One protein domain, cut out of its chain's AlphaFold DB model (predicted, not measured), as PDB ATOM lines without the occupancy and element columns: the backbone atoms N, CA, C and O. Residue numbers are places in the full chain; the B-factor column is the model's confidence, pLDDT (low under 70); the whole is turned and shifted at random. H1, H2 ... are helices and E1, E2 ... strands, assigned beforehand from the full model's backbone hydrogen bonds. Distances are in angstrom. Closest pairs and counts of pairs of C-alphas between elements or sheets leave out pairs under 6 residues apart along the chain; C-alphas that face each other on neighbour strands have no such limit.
ATOM      1  N   SER A  59     -31.341 -50.600  25.041       82.38
ATOM      2  CA  SER A  59     -30.101 -49.857  25.272       82.38
ATOM      3  C   SER A  59     -28.897 -50.728  24.928       82.38
ATOM      4  O   SER A  59     -28.072 -50.341  24.104       82.38
ATOM      5  N   ASP A  60     -28.853 -51.958  25.442       84.50
ATOM      6  CA  ASP A  60     -27.803 -52.941  25.168       84.50
ATOM      7  C   ASP A  60     -27.680 -53.214  23.655       84.50
ATOM      8  O   ASP A  60     -26.575 -53.231  23.103       84.50
ATOM      9  N   ILE A  61     -28.812 -53.356  22.953       89.50
ATOM     10  CA  ILE A  61     -28.848 -53.519  21.491       89.50
ATOM     11  C   ILE A  61     -28.304 -52.281  20.770       89.50
ATOM     12  O   ILE A  61     -27.498 -52.417  19.842       89.50
ATOM     13  N   PHE A  62     -28.716 -51.081  21.184       88.06
ATOM     14  CA  PHE A  62     -28.201 -49.838  20.617       88.06
ATOM     15  C   PHE A  62     -26.687 -49.733  20.831       88.06
ATOM     16  O   PHE A  62     -25.948 -49.508  19.875       88.06
ATOM     17  N   MET A  63     -26.189 -50.004  22.034       84.19
ATOM     18  CA  MET A  63     -24.760 -49.948  22.338       84.19
ATOM     19  C   MET A  63     -23.956 -50.991  21.552       84.19
ATOM     20  O   MET A  63     -22.915 -50.662  20.979       84.19
ATOM     21  N   LEU A  64     -24.453 -52.228  21.440       88.00
ATOM     22  CA  LEU A  64     -23.811 -53.288  20.657       88.00
ATOM     23  C   LEU A  64     -23.680 -52.911  19.174       88.00
ATOM     24  O   LEU A  64     -22.688 -53.256  18.516       88.00
ATOM     25  N   SER A  65     -24.662 -52.185  18.638       90.25
ATOM     26  CA  SER A  65     -24.630 -51.713  17.252       90.25
ATOM     27  C   SER A  65     -23.458 -50.761  16.983       90.25
ATOM     28  O   SER A  65     -22.897 -50.781  15.891       90.25
ATOM     29  N   LEU A  66     -23.015 -50.005  17.993       85.94
ATOM     30  CA  LEU A  66     -21.907 -49.055  17.881       85.94
ATOM     31  C   LEU A  66     -20.525 -49.719  17.965       85.94
ATOM     32  O   LEU A  66     -19.519 -49.085  17.649       85.94
ATOM     33  N   CYS A  67     -20.442 -50.989  18.376       85.38
ATOM     34  CA  CYS A  67     -19.159 -51.663  18.582       85.38
ATOM     35  C   CYS A  67     -18.419 -51.996  17.277       85.38
ATOM     36  O   CYS A  67     -17.189 -52.041  17.272       85.38
ATOM     37  N   SER A  68     -19.128 -52.294  16.182       85.88
ATOM     38  CA  SER A  68     -18.508 -52.661  14.903       85.88
ATOM     39  C   SER A  68     -19.494 -52.605  13.733       85.88
ATOM     40  O   SER A  68     -20.703 -52.733  13.907       85.88
ATOM     41  N   LYS A  69     -18.975 -52.540  12.499       89.12
ATOM     42  CA  LYS A  69     -19.805 -52.688  11.287       89.12
ATOM     43  C   LYS A  69     -20.520 -54.046  11.230       89.12
ATOM     44  O   LYS A  69     -21.647 -54.123  10.753       89.12
ATOM     45  N   ASN A  70     -19.885 -55.107  11.736       89.31
ATOM     46  CA  ASN A  70     -20.450 -56.457  11.714       89.31
ATOM     47  C   ASN A  70     -21.652 -56.578  12.659       89.31
ATOM     48  O   ASN A  70     -22.698 -57.070  12.245       89.31
ATOM     49  N   THR A  71     -21.529 -56.090  13.899       91.06
ATOM     50  CA  THR A  71     -22.651 -56.057  14.853       91.06
ATOM     51  C   THR A  71     -23.800 -55.213  14.319       91.06
ATOM     52  O   THR A  71     -24.940 -55.669  14.344       91.06
ATOM     53  N   LEU A  72     -23.504 -54.036  13.759       91.12
ATOM     54  CA  LEU A  72     -24.509 -53.191  13.120       91.12
ATOM     55  C   LEU A  72     -25.260 -53.932  12.005       91.12
ATOM     56  O   LEU A  72     -26.486 -53.943  12.005       91.12
ATOM     57  N   ASN A  73     -24.554 -54.590  11.082       92.38
ATOM     58  CA  ASN A  73     -25.185 -55.314   9.974       92.38
ATOM     59  C   ASN A  73     -26.096 -56.452  10.455       92.38
ATOM     60  O   ASN A  73     -27.190 -56.630   9.920       92.38
ATOM     61  N   ILE A  74     -25.686 -57.186  11.493       91.94
ATOM     62  CA  ILE A  74     -26.523 -58.239  12.081       91.94
ATOM     63  C   ILE A  74     -27.801 -57.643  12.687       91.94
ATOM     64  O   ILE A  74     -28.895 -58.165  12.472       91.94
ATOM     65  N   LEU A  75     -27.686 -56.533  13.419       93.94
ATOM     66  CA  LEU A  75     -28.833 -55.879  14.050       93.94
ATOM     67  C   LEU A  75     -29.771 -55.226  13.024       93.94
ATOM     68  O   LEU A  75     -30.988 -55.302  13.188       93.94
ATOM     69  N   LYS A  76     -29.229 -54.684  11.925       93.00
ATOM     70  CA  LYS A  76     -30.005 -54.204  10.770       93.00
ATOM     71  C   LYS A  76     -30.855 -55.301  10.145       93.00
ATOM     72  O   LYS A  76     -31.992 -55.033   9.773       93.00
ATOM     73  N   PHE A  77     -30.314 -56.515  10.029       90.12
ATOM     74  CA  PHE A  77     -31.062 -57.667   9.528       90.12
ATOM     75  C   PHE A  77     -32.117 -58.138  10.537       90.12
ATOM     76  O   PHE A  77     -33.245 -58.441  10.160       90.12
ATOM     77  N   ARG A  78     -31.770 -58.163  11.831       89.62
ATOM     78  CA  ARG A  78     -32.679 -58.610  12.895       89.62
ATOM     79  C   ARG A  78     -33.890 -57.693  13.082       89.62
ATOM     80  O   ARG A  78     -34.959 -58.213  13.386       89.62
ATOM     81  N   LYS A  79     -33.717 -56.368  12.962       89.31
ATOM     82  CA  LYS A  79     -34.749 -55.345  13.222       89.31
ATOM     83  C   LYS A  79     -35.506 -55.586  14.532       89.31
ATOM     84  O   LYS A  79     -36.662 -56.014  14.544       89.31
ATOM     85  N   THR A  80     -34.853 -55.324  15.662       91.38
ATOM     86  CA  THR A  80     -35.483 -55.519  16.978       91.38
ATOM     87  C   THR A  80     -36.756 -54.669  17.086       91.38
ATOM     88  O   THR A  80     -36.770 -53.495  16.719       91.38
ATOM     89  N   LYS A  81     -37.859 -55.259  17.553       91.25
ATOM     90  CA  LYS A  81     -39.147 -54.561  17.647       91.25
ATOM     91  C   LYS A  81     -39.186 -53.675  18.886       91.25
ATOM     92  O   LYS A  81     -38.925 -54.157  19.979       91.25
ATOM     93  N   VAL A  82     -39.599 -52.425  18.710       90.25
ATOM     94  CA  VAL A  82     -39.856 -51.471  19.788       90.25
ATOM     95  C   VAL A  82     -41.324 -51.067  19.721       90.25
ATOM     96  O   VAL A  82     -41.781 -50.472  18.742       90.25
ATOM     97  N   ASN A  83     -42.087 -51.399  20.762       88.69
ATOM     98  CA  ASN A  83     -43.514 -51.073  20.807       88.69
ATOM     99  C   ASN A  83     -43.748 -49.566  20.906       88.69
ATOM    100  O   ASN A  83     -44.638 -49.035  20.249       88.69
ATOM    101  N   TRP A  84     -42.941 -48.892  21.719       89.50
ATOM    102  CA  TRP A  84     -43.110 -47.486  22.026       89.50
ATOM    103  C   TRP A  84     -41.746 -46.830  22.190       89.50
ATOM    104  O   TRP A  84     -40.964 -47.220  23.061       89.50
ATOM    105  N   LEU A  85     -41.472 -45.836  21.352       92.00
ATOM    106  CA  LEU A  85     -40.253 -45.047  21.388       92.00
ATOM    107  C   LEU A  85     -40.615 -43.594  21.688       92.00
ATOM    108  O   LEU A  85     -41.471 -43.025  21.022       92.00
ATOM    109  N   CYS A  86     -39.983 -43.005  22.692       89.62
ATOM    110  CA  CYS A  86     -40.226 -41.637  23.117       89.62
ATOM    111  C   CYS A  86     -38.979 -40.801  22.875       89.62
ATOM    112  O   CYS A  86     -37.929 -41.079  23.457       89.62
ATOM    113  N   TYR A  87     -39.117 -39.756  22.073       88.88
ATOM    114  CA  TYR A  87     -38.121 -38.706  21.950       88.88
ATOM    115  C   TYR A  87     -38.461 -37.604  22.934       88.88
ATOM    116  O   TYR A  87     -39.592 -37.132  22.970       88.88
ATOM    117  N   ARG A  88     -37.487 -37.211  23.744       85.06
ATOM    118  CA  ARG A  88     -37.617 -36.116  24.691       85.06
ATOM    119  C   ARG A  88     -36.601 -35.045  24.369       85.06
ATOM    120  O   ARG A  88     -35.403 -35.324  24.299       85.06
ATOM    121  N   ASP A  89     -37.097 -33.827  24.258       77.38
ATOM    122  CA  ASP A  89     -36.294 -32.622  24.153       77.38
ATOM    123  C   ASP A  89     -36.524 -31.770  25.404       77.38
ATOM    124  O   ASP A  89     -37.644 -31.330  25.670       77.38
ATOM    125  N   TYR A  90     -35.464 -31.556  26.186       73.62
ATOM    126  CA  TYR A  90     -35.521 -30.674  27.345       73.62
ATOM    127  C   TYR A  90     -34.188 -29.956  27.563       73.62
ATOM    128  O   TYR A  90     -33.160 -30.606  27.710       73.62
ATOM    129  N   GLN A  91     -34.184 -28.618  27.608       69.00
ATOM    130  CA  GLN A  91     -33.026 -27.804  28.034       69.00
ATOM    131  C   GLN A  91     -31.671 -28.200  27.394       69.00
ATOM    132  O   GLN A  91     -30.656 -28.301  28.084       69.00
ATOM    133  N   ASN A  92     -31.643 -28.383  26.067       68.69
ATOM    134  CA  ASN A  92     -30.478 -28.820  25.267       68.69
ATOM    135  C   ASN A  92     -30.098 -30.307  25.393       68.69
ATOM    136  O   ASN A  92     -29.015 -30.708  24.958       68.69
ATOM    137  N   GLU A  93     -30.980 -31.129  25.948       76.75
ATOM    138  CA  GLU A  93     -30.820 -32.576  26.053       76.75
ATOM    139  C   GLU A  93     -31.795 -33.268  25.106       76.75
ATOM    140  O   GLU A  93     -33.002 -33.028  25.138       76.75
ATOM    141  N   LEU A  94     -31.264 -34.094  24.210       80.56
ATOM    142  CA  LEU A  94     -32.020 -35.046  23.415       80.56
ATOM    143  C   LEU A  94     -31.905 -36.406  24.090       80.56
ATOM    144  O   LEU A  94     -30.821 -36.974  24.190       80.56
ATOM    145  N   SER A  95     -33.028 -36.953  24.524       82.81
ATOM    146  CA  SER A  95     -33.083 -38.314  25.039       82.81
ATOM    147  C   SER A  95     -34.051 -39.142  24.218       82.81
ATOM    148  O   SER A  95     -35.113 -38.661  23.834       82.81
ATOM    149  N   VAL A  96     -33.714 -40.404  23.996       87.50
ATOM    150  CA  VAL A  96     -34.605 -41.381  23.389       87.50
ATOM    151  C   VAL A  96     -34.769 -42.544  24.344       87.50
ATOM    152  O   VAL A  96     -33.792 -43.175  24.751       87.50
ATOM    153  N   TYR A  97     -36.015 -42.833  24.685       86.38
ATOM    154  CA  TYR A  97     -36.380 -43.914  25.585       86.38
ATOM    155  C   TYR A  97     -37.232 -44.924  24.844       86.38
ATOM    156  O   TYR A  97     -38.122 -44.560  24.076       86.38
ATOM    157  N   SER A  98     -37.018 -46.196  25.132       86.56
ATOM    158  CA  SER A  98     -37.999 -47.222  24.821       86.56
ATOM    159  C   SER A  98     -38.866 -47.458  26.050       86.56
ATOM    160  O   SER A  98     -38.376 -47.452  27.182       86.56
ATOM    161  N   ARG A  99     -40.168 -47.632  25.842       77.06
ATOM    162  CA  ARG A  99     -41.110 -47.944  26.913       77.06
ATOM    163  C   ARG A  99     -41.589 -49.379  26.733       77.06
ATOM    164  O   ARG A  99     -42.247 -49.694  25.741       77.06
ATOM    165  N   GLN A 100     -41.234 -50.247  27.680       63.84
ATOM    166  CA  GLN A 100     -41.725 -51.632  27.713       63.84
ATOM    167  C   GLN A 100     -43.029 -51.756  28.519       63.84
ATOM    168  O   GLN A 100     -43.882 -52.572  28.181       63.84
ATOM    169  N   SER A 101     -43.215 -50.904  29.534       55.94
ATOM    170  CA  SER A 101     -44.425 -50.793  30.363       55.94
ATOM    171  C   SER A 101     -44.637 -49.340  30.821       55.94
ATOM    172  O   SER A 101     -43.760 -48.506  30.605       55.94
ATOM    173  N   PHE A 102     -45.778 -49.007  31.440       49.00
ATOM    174  CA  PHE A 102     -46.082 -47.630  31.874       49.00
ATOM    175  C   PHE A 102     -45.011 -47.014  32.794       49.00
ATOM    176  O   PHE A 102     -44.742 -45.819  32.668       49.00
ATOM    177  N   ASP A 103     -44.353 -47.828  33.625       49.44
ATOM    178  CA  ASP A 103     -43.406 -47.356  34.645       49.44
ATOM    179  C   ASP A 103     -41.932 -47.598  34.289       49.44
ATOM    180  O   ASP A 103     -41.039 -47.018  34.906       49.44
ATOM    181  N   THR A 104     -41.647 -48.410  33.266       60.97
ATOM    182  CA  THR A 104     -40.272 -48.760  32.882       60.97
ATOM    183  C   THR A 104     -39.876 -48.060  31.584       60.97
ATOM    184  O   THR A 104     -40.347 -48.409  30.493       60.97
ATOM    185  N   LYS A 105     -38.989 -47.068  31.706       67.88
ATOM    186  CA  LYS A 105     -38.332 -46.401  30.577       67.88
ATOM    187  C   LYS A 105     -36.884 -46.882  30.498       67.88
ATOM    188  O   LYS A 105     -36.111 -46.600  31.407       67.88
ATOM    189  N   ASP A 106     -36.508 -47.511  29.389       74.75
ATOM    190  CA  ASP A 106     -35.108 -47.837  29.112       74.75
ATOM    191  C   ASP A 106     -34.526 -46.740  28.224       74.75
ATOM    192  O   ASP A 106     -35.026 -46.495  27.121       74.75
ATOM    193  N   LEU A 107     -33.483 -46.062  28.697       77.56
ATOM    194  CA  LEU A 107     -32.779 -45.044  27.921       77.56
ATOM    195  C   LEU A 107     -31.997 -45.736  26.809       77.56
ATOM    196  O   LEU A 107     -31.044 -46.465  27.065       77.56
ATOM    197  N   VAL A 108     -32.411 -45.496  25.571       81.00
ATOM    198  CA  VAL A 108     -31.765 -46.038  24.373       81.00
ATOM    199  C   VAL A 108     -30.622 -45.130  23.944       81.00
ATOM    200  O   VAL A 108     -29.551 -45.601  23.578       81.00
ATOM    201  N   PHE A 109     -30.850 -43.818  23.991       80.81
ATOM    202  CA  PHE A 109     -29.872 -42.824  23.582       80.81
ATOM    203  C   PHE A 109     -30.023 -41.557  24.414       80.81
ATOM    204  O   PHE A 109     -31.134 -41.093  24.654       80.81
ATOM    205  N   PHE A 110     -28.904 -40.963  24.799       77.19
ATOM    206  CA  PHE A 110     -28.858 -39.644  25.413       77.19
ATOM    207  C   PHE A 110     -27.769 -38.839  24.733       77.19
ATOM    208  O   PHE A 110     -26.650 -39.335  24.617       77.19
ATOM    209  N   ALA A 111     -28.105 -37.612  24.352       74.81
ATOM    210  CA  ALA A 111     -27.175 -36.589  23.934       74.81
ATOM    211  C   ALA A 111     -27.509 -35.251  24.564       74.81
ATOM    212  O   ALA A 111     -28.664 -34.857  24.691       74.81
ATOM    213  N   ARG A 112     -26.462 -34.508  24.890       73.19
ATOM    214  CA  ARG A 112     -26.548 -33.136  25.364       73.19
ATOM    215  C   ARG A 112     -25.526 -32.309  24.617       73.19
ATOM    216  O   ARG A 112     -24.395 -32.764  24.477       73.19
ATOM    217  N   THR A 113     -25.913 -31.112  24.190       70.00
ATOM    218  CA  THR A 113     -24.974 -30.136  23.631       70.00
ATOM    219  C   THR A 113     -24.380 -29.301  24.761       70.00
ATOM    220  O   THR A 113     -25.117 -28.657  25.514       70.00
ATOM    221  N   ILE A 114     -23.051 -29.291  24.879       65.88
ATOM    222  CA  ILE A 114     -22.333 -28.428  25.824       65.88
ATOM    223  C   ILE A 114     -21.465 -27.435  25.057       65.88
ATOM    224  O   ILE A 114     -20.527 -27.865  24.387       65.88
ATOM    225  N   PRO A 115     -21.718 -26.123  25.193       61.69
ATOM    226  CA  PRO A 115     -20.827 -25.121  24.633       61.69
ATOM    227  C   PRO A 115     -19.492 -25.103  25.395       61.69
ATOM    228  O   PRO A 115     -19.480 -25.093  26.626       61.69
ATOM    229  N   ASN A 116     -18.371 -25.020  24.670       59.78
ATOM    230  CA  ASN A 116     -17.003 -24.887  25.205       59.78
ATOM    231  C   ASN A 116     -16.431 -26.116  25.950       59.78
ATOM    232  O   ASN A 116     -15.545 -25.950  26.795       59.78
ATOM    233  N   CYS A 117     -16.870 -27.344  25.648       55.62
ATOM    234  CA  CYS A 117     -16.426 -28.536  26.392       55.62
ATOM    235  C   CYS A 117     -14.900 -28.792  26.315       55.62
ATOM    236  O   CYS A 117     -14.315 -29.293  27.281       55.62
ATOM    237  N   HIS A 118     -14.254 -28.396  25.207       54.31
ATOM    238  CA  HIS A 118     -12.823 -28.604  24.941       54.31
ATOM    239  C   HIS A 118     -11.910 -28.026  26.033       54.31
ATOM    240  O   HIS A 118     -10.827 -28.547  26.279       54.31
ATOM    241  N   ARG A 119     -12.356 -26.974  26.736       52.41
ATOM    242  CA  ARG A 119     -11.600 -26.355  27.840       52.41
ATOM    243  C   ARG A 119     -11.625 -27.170  29.136       52.41
ATOM    244  O   ARG A 119     -10.815 -26.925  30.021       52.41
ATOM    245  N   SER A 120     -12.563 -28.102  29.260       53.34
ATOM    246  CA  SER A 120     -12.855 -28.838  30.497       53.34
ATOM    247  C   SER A 120     -12.615 -30.344  30.393       53.34
ATOM    248  O   SER A 120     -12.381 -30.995  31.408       53.34
ATOM    249  N   VAL A 121     -12.635 -30.900  29.180       56.19
ATOM    250  CA  VAL A 121     -12.382 -32.319  28.923       56.19
ATOM    251  C   VAL A 121     -11.235 -32.420  27.925       56.19
ATOM    252  O   VAL A 121     -11.357 -31.951  26.799       56.19
ATOM    253  N   GLY A 122     -10.106 -33.004  28.338       57.53
ATOM    254  CA  GLY A 122      -8.941 -33.155  27.462       57.53
ATOM    255  C   GLY A 122      -9.288 -33.896  26.164       57.53
ATOM    256  O   GLY A 122      -9.985 -34.914  26.198       57.53
ATOM    257  N   GLU A 123      -8.775 -33.401  25.033       60.19
ATOM    258  CA  GLU A 123      -9.117 -33.845  23.667       60.19
ATOM    259  C   GLU A 123      -8.993 -35.363  23.453       60.19
ATOM    260  O   GLU A 123      -9.786 -35.959  22.728       60.19
ATOM    261  N   ASN A 124      -8.076 -36.019  24.170       61.59
ATOM    262  CA  ASN A 124      -7.829 -37.463  24.093       61.59
ATOM    263  C   ASN A 124      -9.014 -38.345  24.534       61.59
ATOM    264  O   ASN A 124      -8.980 -39.559  24.330       61.59
ATOM    265  N   ARG A 125     -10.050 -37.781  25.169       68.31
ATOM    266  CA  ARG A 125     -11.252 -38.534  25.582       68.31
ATOM    267  C   ARG A 125     -12.352 -38.528  24.518       68.31
ATOM    268  O   ARG A 125     -13.302 -39.304  24.631       68.31
ATOM    269  N   LEU A 126     -12.220 -37.689  23.492       72.56
ATOM    270  CA  LEU A 126     -13.208 -37.528  22.432       72.56
ATOM    271  C   LEU A 126     -13.174 -38.722  21.475       72.56
ATOM    272  O   LEU A 126     -12.121 -39.147  21.008       72.56
ATOM    273  N   LYS A 127     -14.353 -39.255  21.158       78.69
ATOM    274  CA  LYS A 127     -14.554 -40.327  20.184       78.69
ATOM    275  C   LYS A 127     -15.461 -39.839  19.065       78.69
ATOM    276  O   LYS A 127     -16.388 -39.073  19.296       78.69
ATOM    277  N   VAL A 128     -15.223 -40.318  17.851       80.44
ATOM    278  CA  VAL A 128     -16.132 -40.088  16.724       80.44
ATOM    279  C   VAL A 128     -16.969 -41.340  16.518       80.44
ATOM    280  O   VAL A 128     -16.428 -42.426  16.311       80.44
ATOM    281  N   VAL A 129     -18.288 -41.188  16.576       81.88
ATOM    282  CA  VAL A 129     -19.255 -42.262  16.338       81.88
ATOM    283  C   VAL A 129     -20.042 -41.939  15.076       81.88
ATOM    284  O   VAL A 129     -20.486 -40.810  14.885       81.88
ATOM    285  N   ARG A 130     -20.214 -42.926  14.192       84.12
ATOM    286  CA  ARG A 130     -20.989 -42.760  12.958       84.12
ATOM    287  C   ARG A 130     -22.438 -43.190  13.185       84.12
ATOM    288  O   ARG A 130     -22.715 -44.385  13.225       84.12
ATOM    289  N   LEU A 131     -23.344 -42.224  13.301       85.00
ATOM    290  CA  LEU A 131     -24.782 -42.416  13.512       85.00
ATOM    291  C   LEU A 131     -25.545 -42.032  12.244       85.00
ATOM    292  O   LEU A 131     -25.396 -40.919  11.749       85.00
ATOM    293  N   GLY A 132     -26.340 -42.948  11.692       79.50
ATOM    294  CA  GLY A 132     -27.237 -42.659  10.563       79.50
ATOM    295  C   GLY A 132     -26.539 -42.043   9.342       79.50
ATOM    296  O   GLY A 132     -27.120 -41.212   8.654       79.50
ATOM    297  N   GLY A 133     -25.265 -42.390   9.122       81.88
ATOM    298  CA  GLY A 133     -24.418 -41.825   8.067       81.88
ATOM    299  C   GLY A 133     -23.560 -40.622   8.481       81.88
ATOM    300  O   GLY A 133     -22.558 -40.372   7.810       81.88
ATOM    301  N   THR A 134     -23.864 -39.966   9.600       85.06
ATOM    302  CA  THR A 134     -23.201 -38.753  10.104       85.06
ATOM    303  C   THR A 134     -22.169 -39.073  11.183       85.06
ATOM    304  O   THR A 134     -22.421 -39.868  12.084       85.06
ATOM    305  N   ASN A 135     -21.005 -38.429  11.120       84.75
ATOM    306  CA  ASN A 135     -20.002 -38.501  12.181       84.75
ATOM    307  C   ASN A 135     -20.357 -37.514  13.298       84.75
ATOM    308  O   ASN A 135     -20.472 -36.317  13.049       84.75
ATOM    309  N   VAL A 136     -20.508 -38.020  14.517       80.25
ATOM    310  CA  VAL A 136     -20.806 -37.236  15.715       80.25
ATOM    311  C   VAL A 136     -19.628 -37.352  16.672       80.25
ATOM    312  O   VAL A 136     -19.216 -38.458  17.035       80.25
ATOM    313  N   GLN A 137     -19.061 -36.209  17.054       78.38
ATOM    314  CA  GLN A 137     -18.002 -36.154  18.052       78.38
ATOM    315  C   GLN A 137     -18.619 -36.203  19.442       78.38
ATOM    316  O   GLN A 137     -19.522 -35.426  19.764       78.38
ATOM    317  N   CYS A 138     -18.144 -37.142  20.251       76.44
ATOM    318  CA  CYS A 138     -18.775 -37.438  21.513       76.44
ATOM    319  C   CYS A 138     -17.847 -37.940  22.610       76.44
ATOM    320  O   CYS A 138     -16.750 -38.444  22.365       76.44
ATOM    321  N   LEU A 139     -18.337 -37.825  23.839       72.00
ATOM    322  CA  LEU A 139     -17.783 -38.497  25.005       72.00
ATOM    323  C   LEU A 139     -18.642 -39.719  25.319       72.00
ATOM    324  O   LEU A 139     -19.870 -39.641  25.345       72.00
ATOM    325  N   TRP A 140     -17.976 -40.846  25.561       68.44
ATOM    326  CA  TRP A 140     -18.616 -42.079  26.003       68.44
ATOM    327  C   TRP A 140     -18.181 -42.344  27.436       68.44
ATOM    328  O   TRP A 140     -17.039 -42.741  27.676       68.44
ATOM    329  N   GLU A 141     -19.095 -42.150  28.382       60.44
ATOM    330  CA  GLU A 141     -18.853 -42.441  29.790       60.44
ATOM    331  C   GLU A 141     -19.911 -43.384  30.359       60.44
ATOM    332  O   GLU A 141     -21.055 -43.433  29.898       60.44
ATOM    333  N   LYS A 142     -19.481 -44.171  31.351       58.06
ATOM    334  CA  LYS A 142     -20.373 -45.006  32.142       58.06
ATOM    335  C   LYS A 142     -21.005 -44.131  33.231       58.06
ATOM    336  O   LYS A 142     -20.263 -43.494  33.979       58.06
ATOM    337  N   PHE A 143     -22.332 -44.096  33.343       53.78
ATOM    338  CA  PHE A 143     -22.993 -43.419  34.464       53.78
ATOM    339  C   PHE A 143     -22.701 -44.176  35.769       53.78
ATOM    340  O   PHE A 143     -22.627 -45.398  35.803       53.78
ATOM    341  N   GLY A 144     -22.444 -43.469  36.862       49.34
ATOM    342  CA  GLY A 144     -22.187 -44.117  38.143       49.34
ATOM    343  C   GLY A 144     -22.224 -43.118  39.286       49.34
ATOM    344  O   GLY A 144     -21.916 -41.943  39.093       49.34
ATOM    345  N   ILE A 145     -22.557 -43.595  40.488       43.47
ATOM    346  CA  ILE A 145     -22.673 -42.795  41.726       43.47
ATOM    347  C   ILE A 145     -21.368 -42.014  42.026       43.47
ATOM    348  O   ILE A 145     -21.390 -40.901  42.566       43.47
ATOM    349  N   ASN A 146     -20.233 -42.559  41.575       39.94
ATOM    350  CA  ASN A 146     -18.893 -41.986  41.720       39.94
ATOM    351  C   ASN A 146     -18.382 -41.256  40.463       39.94
ATOM    352  O   ASN A 146     -17.201 -40.925  40.401       39.94
ATOM    353  N   SER A 147     -19.229 -41.006  39.457       48.38
ATOM    354  CA  SER A 147     -18.809 -40.238  38.282       48.38
ATOM    355  C   SER A 147     -18.502 -38.794  38.689       48.38
ATOM    356  O   SER A 147     -19.362 -38.089  39.210       48.38
ATOM    357  N   THR A 148     -17.268 -38.341  38.481       42.75
ATOM    358  CA  THR A 148     -16.842 -36.954  38.737       42.75
ATOM    359  C   THR A 148     -17.132 -36.020  37.561       42.75
ATOM    360  O   THR A 148     -16.788 -34.839  37.617       42.75
ATOM    361  N   SER A 149     -17.750 -36.523  36.490       51.22
ATOM    362  CA  SER A 149     -17.984 -35.755  35.274       51.22
ATOM    363  C   SER A 149     -19.202 -34.836  35.364       51.22
ATOM    364  O   SER A 149     -20.044 -34.940  36.262       51.22
ATOM    365  N   VAL A 150     -19.302 -33.919  34.394       52.66
ATOM    366  CA  VAL A 150     -20.450 -33.016  34.188       52.66
ATOM    367  C   VAL A 150     -21.779 -33.778  34.281       52.66
ATOM    368  O   VAL A 150     -22.738 -33.262  34.857       52.66
ATOM    369  N   PHE A 151     -21.796 -35.039  33.842       49.75
ATOM    370  CA  PHE A 151     -22.930 -35.952  33.903       49.75
ATOM    371  C   PHE A 151     -23.524 -36.179  35.302       49.75
ATOM    372  O   PHE A 151     -24.737 -36.344  35.394       49.75
ATOM    373  N   LYS A 152     -22.752 -36.122  36.399       51.03
ATOM    374  CA  LYS A 152     -23.307 -36.277  37.763       51.03
ATOM    375  C   LYS A 152     -24.223 -35.112  38.160       51.03
ATOM    376  O   LYS A 152     -25.286 -35.332  38.728       51.03
ATOM    377  N   LYS A 153     -23.870 -33.877  37.779       51.31
ATOM    378  CA  LYS A 153     -24.712 -32.684  38.016       51.31
ATOM    379  C   LYS A 153     -25.984 -32.678  37.164       51.31
ATOM    380  O   LYS A 153     -26.967 -32.039  37.530       51.31
ATOM    381  N   VAL A 154     -25.949 -33.348  36.010       50.72
ATOM    382  CA  VAL A 154     -27.124 -33.565  35.153       50.72
ATOM    383  C   VAL A 154     -28.036 -34.624  35.767       50.72
ATOM    384  O   VAL A 154     -29.234 -34.397  35.895       50.72
ATOM    385  N   PHE A 155     -27.447 -35.729  36.224       49.97
ATOM    386  CA  PHE A 155     -28.121 -36.877  36.827       49.97
ATOM    387  C   PHE A 155     -28.981 -36.507  38.047       49.97
ATOM    388  O   PHE A 155     -30.126 -36.933  38.136       49.97
ATOM    389  N   GLU A 156     -28.488 -35.639  38.937       49.66
ATOM    390  CA  GLU A 156     -29.237 -35.185  40.125       49.66
ATOM    391  C   GLU A 156     -30.515 -34.381  39.796       49.66
ATOM    392  O   GLU A 156     -31.381 -34.225  40.653       49.66
ATOM    393  N   ARG A 157     -30.668 -33.868  38.565       48.53
ATOM    394  CA  ARG A 157     -31.845 -33.073  38.156       48.53
ATOM    395  C   ARG A 157     -32.969 -33.902  37.549       48.53
ATOM    396  O   ARG A 157     -34.101 -33.428  37.470       48.53
ATOM    397  N   VAL A 158     -32.668 -35.115  37.101       46.12
ATOM    398  CA  VAL A 158     -33.607 -35.987  36.404       46.12
ATOM    399  C   VAL A 158     -33.916 -37.175  37.312       46.12
ATOM    400  O   VAL A 158     -33.165 -38.138  37.372       46.12
ATOM    401  N   ASN A 159     -35.024 -37.074  38.057       41.00
ATOM    402  CA  ASN A 159     -35.543 -38.099  38.974       41.00
ATOM    403  C   ASN A 159     -35.881 -39.411  38.237       41.00
ATOM    404  O   ASN A 159     -37.049 -39.702  37.979       41.00
ATOM    405  N   PHE A 160     -34.882 -40.228  37.908       50.47
ATOM    406  CA  PHE A 160     -35.077 -41.556  37.330       50.47
ATOM    407  C   PHE A 160     -34.461 -42.619  38.234       50.47
ATOM    408  O   PHE A 160     -33.278 -42.579  38.547       50.47
ATOM    409  N   HIS A 161     -35.295 -43.562  38.671       39.47
ATOM    410  CA  HIS A 161     -34.953 -44.550  39.698       39.47
ATOM    411  C   HIS A 161     -34.316 -45.835  39.139       39.47
ATOM    412  O   HIS A 161     -34.001 -46.739  39.906       39.47
ATOM    413  N   SER A 162     -34.087 -45.937  37.826       43.47
ATOM    414  CA  SER A 162     -33.403 -47.094  37.239       43.47
ATOM    415  C   SER A 162     -32.803 -46.755  35.875       43.47
ATOM    416  O   SER A 162     -33.529 -46.669  34.889       43.47
ATOM    417  N   PHE A 163     -31.484 -46.599  35.781       50.53
ATOM    418  CA  PHE A 163     -30.804 -46.647  34.486       50.53
ATOM    419  C   PHE A 163     -29.609 -47.590  34.537       50.53
ATOM    420  O   PHE A 163     -28.862 -47.599  35.510       50.53
ATOM    421  N   LYS A 164     -29.452 -48.369  33.459       51.22
ATOM    422  CA  LYS A 164     -28.176 -48.966  33.066       51.22
ATOM    423  C   LYS A 164     -27.310 -47.890  32.399       51.22
ATOM    424  O   LYS A 164     -27.793 -46.964  31.753       51.22
ATOM    425  N   ASP A 165     -26.011 -48.027  32.596       59.69
ATOM    426  CA  ASP A 165     -25.077 -46.924  32.783       59.69
ATOM    427  C   ASP A 165     -24.384 -46.366  31.512       59.69
ATOM    428  O   ASP A 165     -23.165 -46.256  31.532       59.69
ATOM    429  N   TYR A 166     -25.040 -46.005  30.399       59.09
ATOM    430  CA  TYR A 166     -24.296 -45.458  29.234       59.09
ATOM    431  C   TYR A 166     -25.012 -44.329  28.479       59.09
ATOM    432  O   TYR A 166     -26.209 -44.403  28.220       59.09
ATOM    433  N   GLY A 167     -24.269 -43.282  28.102       62.34
ATOM    434  CA  GLY A 167     -24.766 -42.136  27.329       62.34
ATOM    435  C   GLY A 167     -23.692 -41.535  26.418       62.34
ATOM    436  O   GLY A 167     -22.505 -41.827  26.577       62.34
ATOM    437  N   ILE A 168     -24.115 -40.722  25.444       68.06
ATOM    438  CA  ILE A 168     -23.247 -40.127  24.419       68.06
ATOM    439  C   ILE A 168     -23.323 -38.599  24.529       68.06
ATOM    440  O   ILE A 168     -24.268 -37.982  24.055       68.06
ATOM    441  N   GLU A 169     -22.323 -37.940  25.110       68.56
ATOM    442  CA  GLU A 169     -22.286 -36.466  25.082       68.56
ATOM    443  C   GLU A 169     -21.948 -35.987  23.681       68.56
ATOM    444  O   GLU A 169     -20.904 -36.377  23.184       68.56
ATOM    445  N   CYS A 170     -22.763 -35.144  23.047       71.56
ATOM    446  CA  CYS A 170     -22.456 -34.623  21.713       71.56
ATOM    447  C   CYS A 170     -21.913 -33.200  21.832       71.56
ATOM    448  O   CYS A 170     -22.555 -32.327  22.412       71.56
ATOM    449  N   ILE A 171     -20.738 -32.939  21.271       67.31
ATOM    450  CA  ILE A 171     -20.028 -31.674  21.503       67.31
ATOM    451  C   ILE A 171     -20.158 -30.776  20.286       67.31
ATOM    452  O   ILE A 171     -19.981 -31.250  19.165       67.31
ATOM    453  N   ASP A 172     -20.505 -29.504  20.518       61.34
ATOM    454  CA  ASP A 172     -20.543 -28.424  19.518       61.34
ATOM    455  C   ASP A 172     -21.232 -28.802  18.184       61.34
ATOM    456  O   ASP A 172     -20.980 -28.225  17.128       61.34
ATOM    457  N   THR A 173     -22.144 -29.782  18.220       66.12
ATOM    458  CA  THR A 173     -22.834 -30.308  17.040       66.12
ATOM    459  C   THR A 173     -24.229 -29.700  16.956       66.12
ATOM    460  O   THR A 173     -24.946 -29.623  17.958       66.12
ATOM    461  N   ASN A 174     -24.641 -29.295  15.751       75.25
ATOM    462  CA  ASN A 174     -25.994 -28.809  15.496       75.25
ATOM    463  C   ASN A 174     -27.022 -29.859  15.951       75.25
ATOM    464  O   ASN A 174     -27.047 -30.985  15.447       75.25
ATOM    465  N   ARG A 175     -27.884 -29.478  16.895       74.94
ATOM    466  CA  ARG A 175     -28.848 -30.376  17.534       74.94
ATOM    467  C   ARG A 175     -29.759 -31.088  16.537       74.94
ATOM    468  O   ARG A 175     -29.974 -32.288  16.669       74.94
ATOM    469  N   ALA A 176     -30.218 -30.378  15.509       77.50
ATOM    470  CA  ALA A 176     -31.060 -30.951  14.466       77.50
ATOM    471  C   ALA A 176     -30.325 -32.033  13.657       77.50
ATOM    472  O   ALA A 176     -30.939 -32.994  13.202       77.50
ATOM    473  N   VAL A 177     -29.004 -31.899  13.492       80.88
ATOM    474  CA  VAL A 177     -28.167 -32.904  12.819       80.88
ATOM    475  C   VAL A 177     -28.016 -34.147  13.692       80.88
ATOM    476  O   VAL A 177     -28.167 -35.254  13.182       80.88
ATOM    477  N   VAL A 178     -27.768 -33.981  14.997       81.12
ATOM    478  CA  VAL A 178     -27.695 -35.109  15.945       81.12
ATOM    479  C   VAL A 178     -29.035 -35.835  16.009       81.12
ATOM    480  O   VAL A 178     -29.071 -37.055  15.894       81.12
ATOM    481  N   GLN A 179     -30.134 -35.090  16.126       82.56
ATOM    482  CA  GLN A 179     -31.486 -35.639  16.147       82.56
ATOM    483  C   GLN A 179     -31.766 -36.479  14.894       82.56
ATOM    484  O   GLN A 179     -32.093 -37.657  15.015       82.56
ATOM    485  N   GLN A 180     -31.536 -35.926  13.698       85.19
ATOM    486  CA  GLN A 180     -31.740 -36.652  12.441       85.19
ATOM    487  C   GLN A 180     -30.847 -37.896  12.331       85.19
ATOM    488  O   GLN A 180     -31.292 -38.949  11.874       85.19
ATOM    489  N   ALA A 181     -29.581 -37.788  12.742       87.06
ATOM    490  CA  ALA A 181     -28.641 -38.903  12.726       87.06
ATOM    491  C   ALA A 181     -29.117 -40.048  13.633       87.06
ATOM    492  O   ALA A 181     -29.050 -41.213  13.243       87.06
ATOM    493  N   VAL A 182     -29.638 -39.712  14.815       87.62
ATOM    494  CA  VAL A 182     -30.184 -40.668  15.784       87.62
ATOM    495  C   VAL A 182     -31.473 -41.297  15.270       87.62
ATOM    496  O   VAL A 182     -31.604 -42.513  15.339       87.62
ATOM    497  N   GLU A 183     -32.393 -40.509  14.712       88.69
ATOM    498  CA  GLU A 183     -33.620 -41.016  14.086       88.69
ATOM    499  C   GLU A 183     -33.305 -42.034  12.991       88.69
ATOM    500  O   GLU A 183     -33.760 -43.177  13.057       88.69
ATOM    501  N   ASN A 184     -32.453 -41.662  12.033       89.56
ATOM    502  CA  ASN A 184     -32.040 -42.549  10.949       89.56
ATOM    503  C   ASN A 184     -31.413 -43.834  11.501       89.56
ATOM    504  O   ASN A 184     -31.745 -44.934  11.062       89.56
ATOM    505  N   TYR A 185     -30.531 -43.706  12.494       90.88
ATOM    506  CA  TYR A 185     -29.842 -44.847  13.082       90.88
ATOM    507  C   TYR A 185     -30.784 -45.790  13.840       90.88
ATOM    508  O   TYR A 185     -30.688 -47.008  13.705       90.88
ATOM    509  N   ILE A 186     -31.743 -45.248  14.590       90.94
ATOM    510  CA  ILE A 186     -32.787 -46.026  15.261       90.94
ATOM    511  C   ILE A 186     -33.637 -46.764  14.228       90.94
ATOM    512  O   ILE A 186     -33.850 -47.966  14.372       90.94
ATOM    513  N   HIS A 187     -34.068 -46.093  13.159       90.31
ATOM    514  CA  HIS A 187     -34.838 -46.725  12.085       90.31
ATOM    515  C   HIS A 187     -34.039 -47.791  11.320       90.31
ATOM    516  O   HIS A 187     -34.621 -48.731  10.770       90.31
ATOM    517  N   GLU A 188     -32.707 -47.709  11.309       92.44
ATOM    518  CA  GLU A 188     -31.840 -48.743  10.748       92.44
ATOM    519  C   GLU A 188     -31.849 -50.043  11.567       92.44
ATOM    520  O   GLU A 188     -31.829 -51.115  10.958       92.44
ATOM    521  N   ILE A 189     -31.927 -49.985  12.897       93.44
ATOM    522  CA  ILE A 189     -31.771 -51.169  13.769       93.44
ATOM    523  C   ILE A 189     -33.067 -51.631  14.451       93.44
ATOM    524  O   ILE A 189     -33.160 -52.790  14.860       93.44
ATOM    525  N   PHE A 190     -34.078 -50.765  14.537       92.88
ATOM    526  CA  PHE A 190     -35.348 -51.044  15.199       92.88
ATOM    527  C   PHE A 190     -36.541 -50.970  14.238       92.88
ATOM    528  O   PHE A 190     -36.575 -50.176  13.299       92.88
ATOM    529  N   THR A 191     -37.561 -51.783  14.516       93.12
ATOM    530  CA  THR A 191     -38.914 -51.612  13.969       93.12
ATOM    531  C   THR A 191     -39.788 -50.985  15.044       93.12
ATOM    532  O   THR A 191     -40.101 -51.637  16.039       93.12
ATOM    533  N   VAL A 192     -40.169 -49.724  14.847       91.81
ATOM    534  CA  VAL A 192     -40.910 -48.927  15.832       91.81
ATOM    535  C   VAL A 192     -42.397 -48.913  15.484       91.81
ATOM    536  O   VAL A 192     -42.754 -48.658  14.336       91.81
ATOM    537  N   LYS A 193     -43.265 -49.196  16.464       90.56
ATOM    538  CA  LYS A 193     -44.728 -49.194  16.277       90.56
ATOM    539  C   LYS A 193     -45.376 -47.846  16.613       90.56
ATOM    540  O   LYS A 193     -46.230 -47.396  15.854       90.56
TER     541      LYS A 193
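This is residues 59 to 193 of the 353 residues of the protein "F-box domain-containing protein" of Caenorhabditis brenneri (UniProt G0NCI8). A strongly curled sheet of seven strands, like part of a barrel left open, wraps round the long helix H4 and the short helix H1, both on one face. H2 packs on H1 and on the last residues of H4, at one end of the body, while the small helix H3 only grazes the sheet. The printed part has 135 residues with four named helices and seven named strands, in the order H1 H2 E1 E2 E3 E4 E5 H3 E6 H4 E7; its class is mixed, helices and strands. The sheet is mixed too, in the order E4 E5 E6 E3 E2 E1 E7. The whole is compact, with a radius of gyration of the C-alphas of 14.7 A and spans of 41 by 33 by 26 A.

H1, residues 59 to 66, touches H2, residues 69 to 78, at a steep tilt of 49 degrees, opposite ways; their closest C-alphas, Ser 65 and Leu 72, are 4.4 A apart. E1, residues 80 to 90, E2, residues 93 to 99, and E3, residues 105 to 114, form a meander, each strand the antiparallel neighbour of the one before, with N 88 and O 95 at 2.8 A and N 96 and O 109 at 2.8 A. The hairpin of E4, residues 127 to 131, and E5, residues 134 to 142, has N 129 and O 136 at 2.9 A. E6, residues 166 to 171, is antiparallel to E5, with N 139 and O 169 at 3.0 A, and parallel to E3, with N 168 and O 110 at 3.0 A. H4, residues 175 to 189, is on the same face as H1, two layers of sheet and helices. H4 touches H2 with residues 188 to 189 alone, the closest C-alphas being Lys 76 and Ile 189, 4.6 A. E1 bends by 74 degrees at residue 83 and pairs over residues 80 to 82 with E7, residues 190 to 193, parallel, with N 82 and O 191 at 2.8 A. H3, residues 150 to 155, grazes the sheet with residues 150 to 154. In H2, H3 and H4 every O i to N i+4 pair is within hydrogen-bond range; in H1, 3 of 4 are.

H1 begins at C-alpha 59, (-30.101, -49.857, 25.272). From first to last C-alpha, E1 measures 26.9 A, E3 24.5 A, E5 23.1 A and H4 21.3 A. H4 begins at C-alpha 175, (-28.848, -30.376, 17.534), and E7 ends at C-alpha 193, (-44.728, -49.194, 16.277).

The C-alphas farthest apart, Arg 119 and Lys 193, are 41.9 A apart. The printed part has no cut, and E3 to E4 is the long link. Mean pLDDT of the printed part is 73.2; residues 114 to 125 and 140 to 169 are among those under 70.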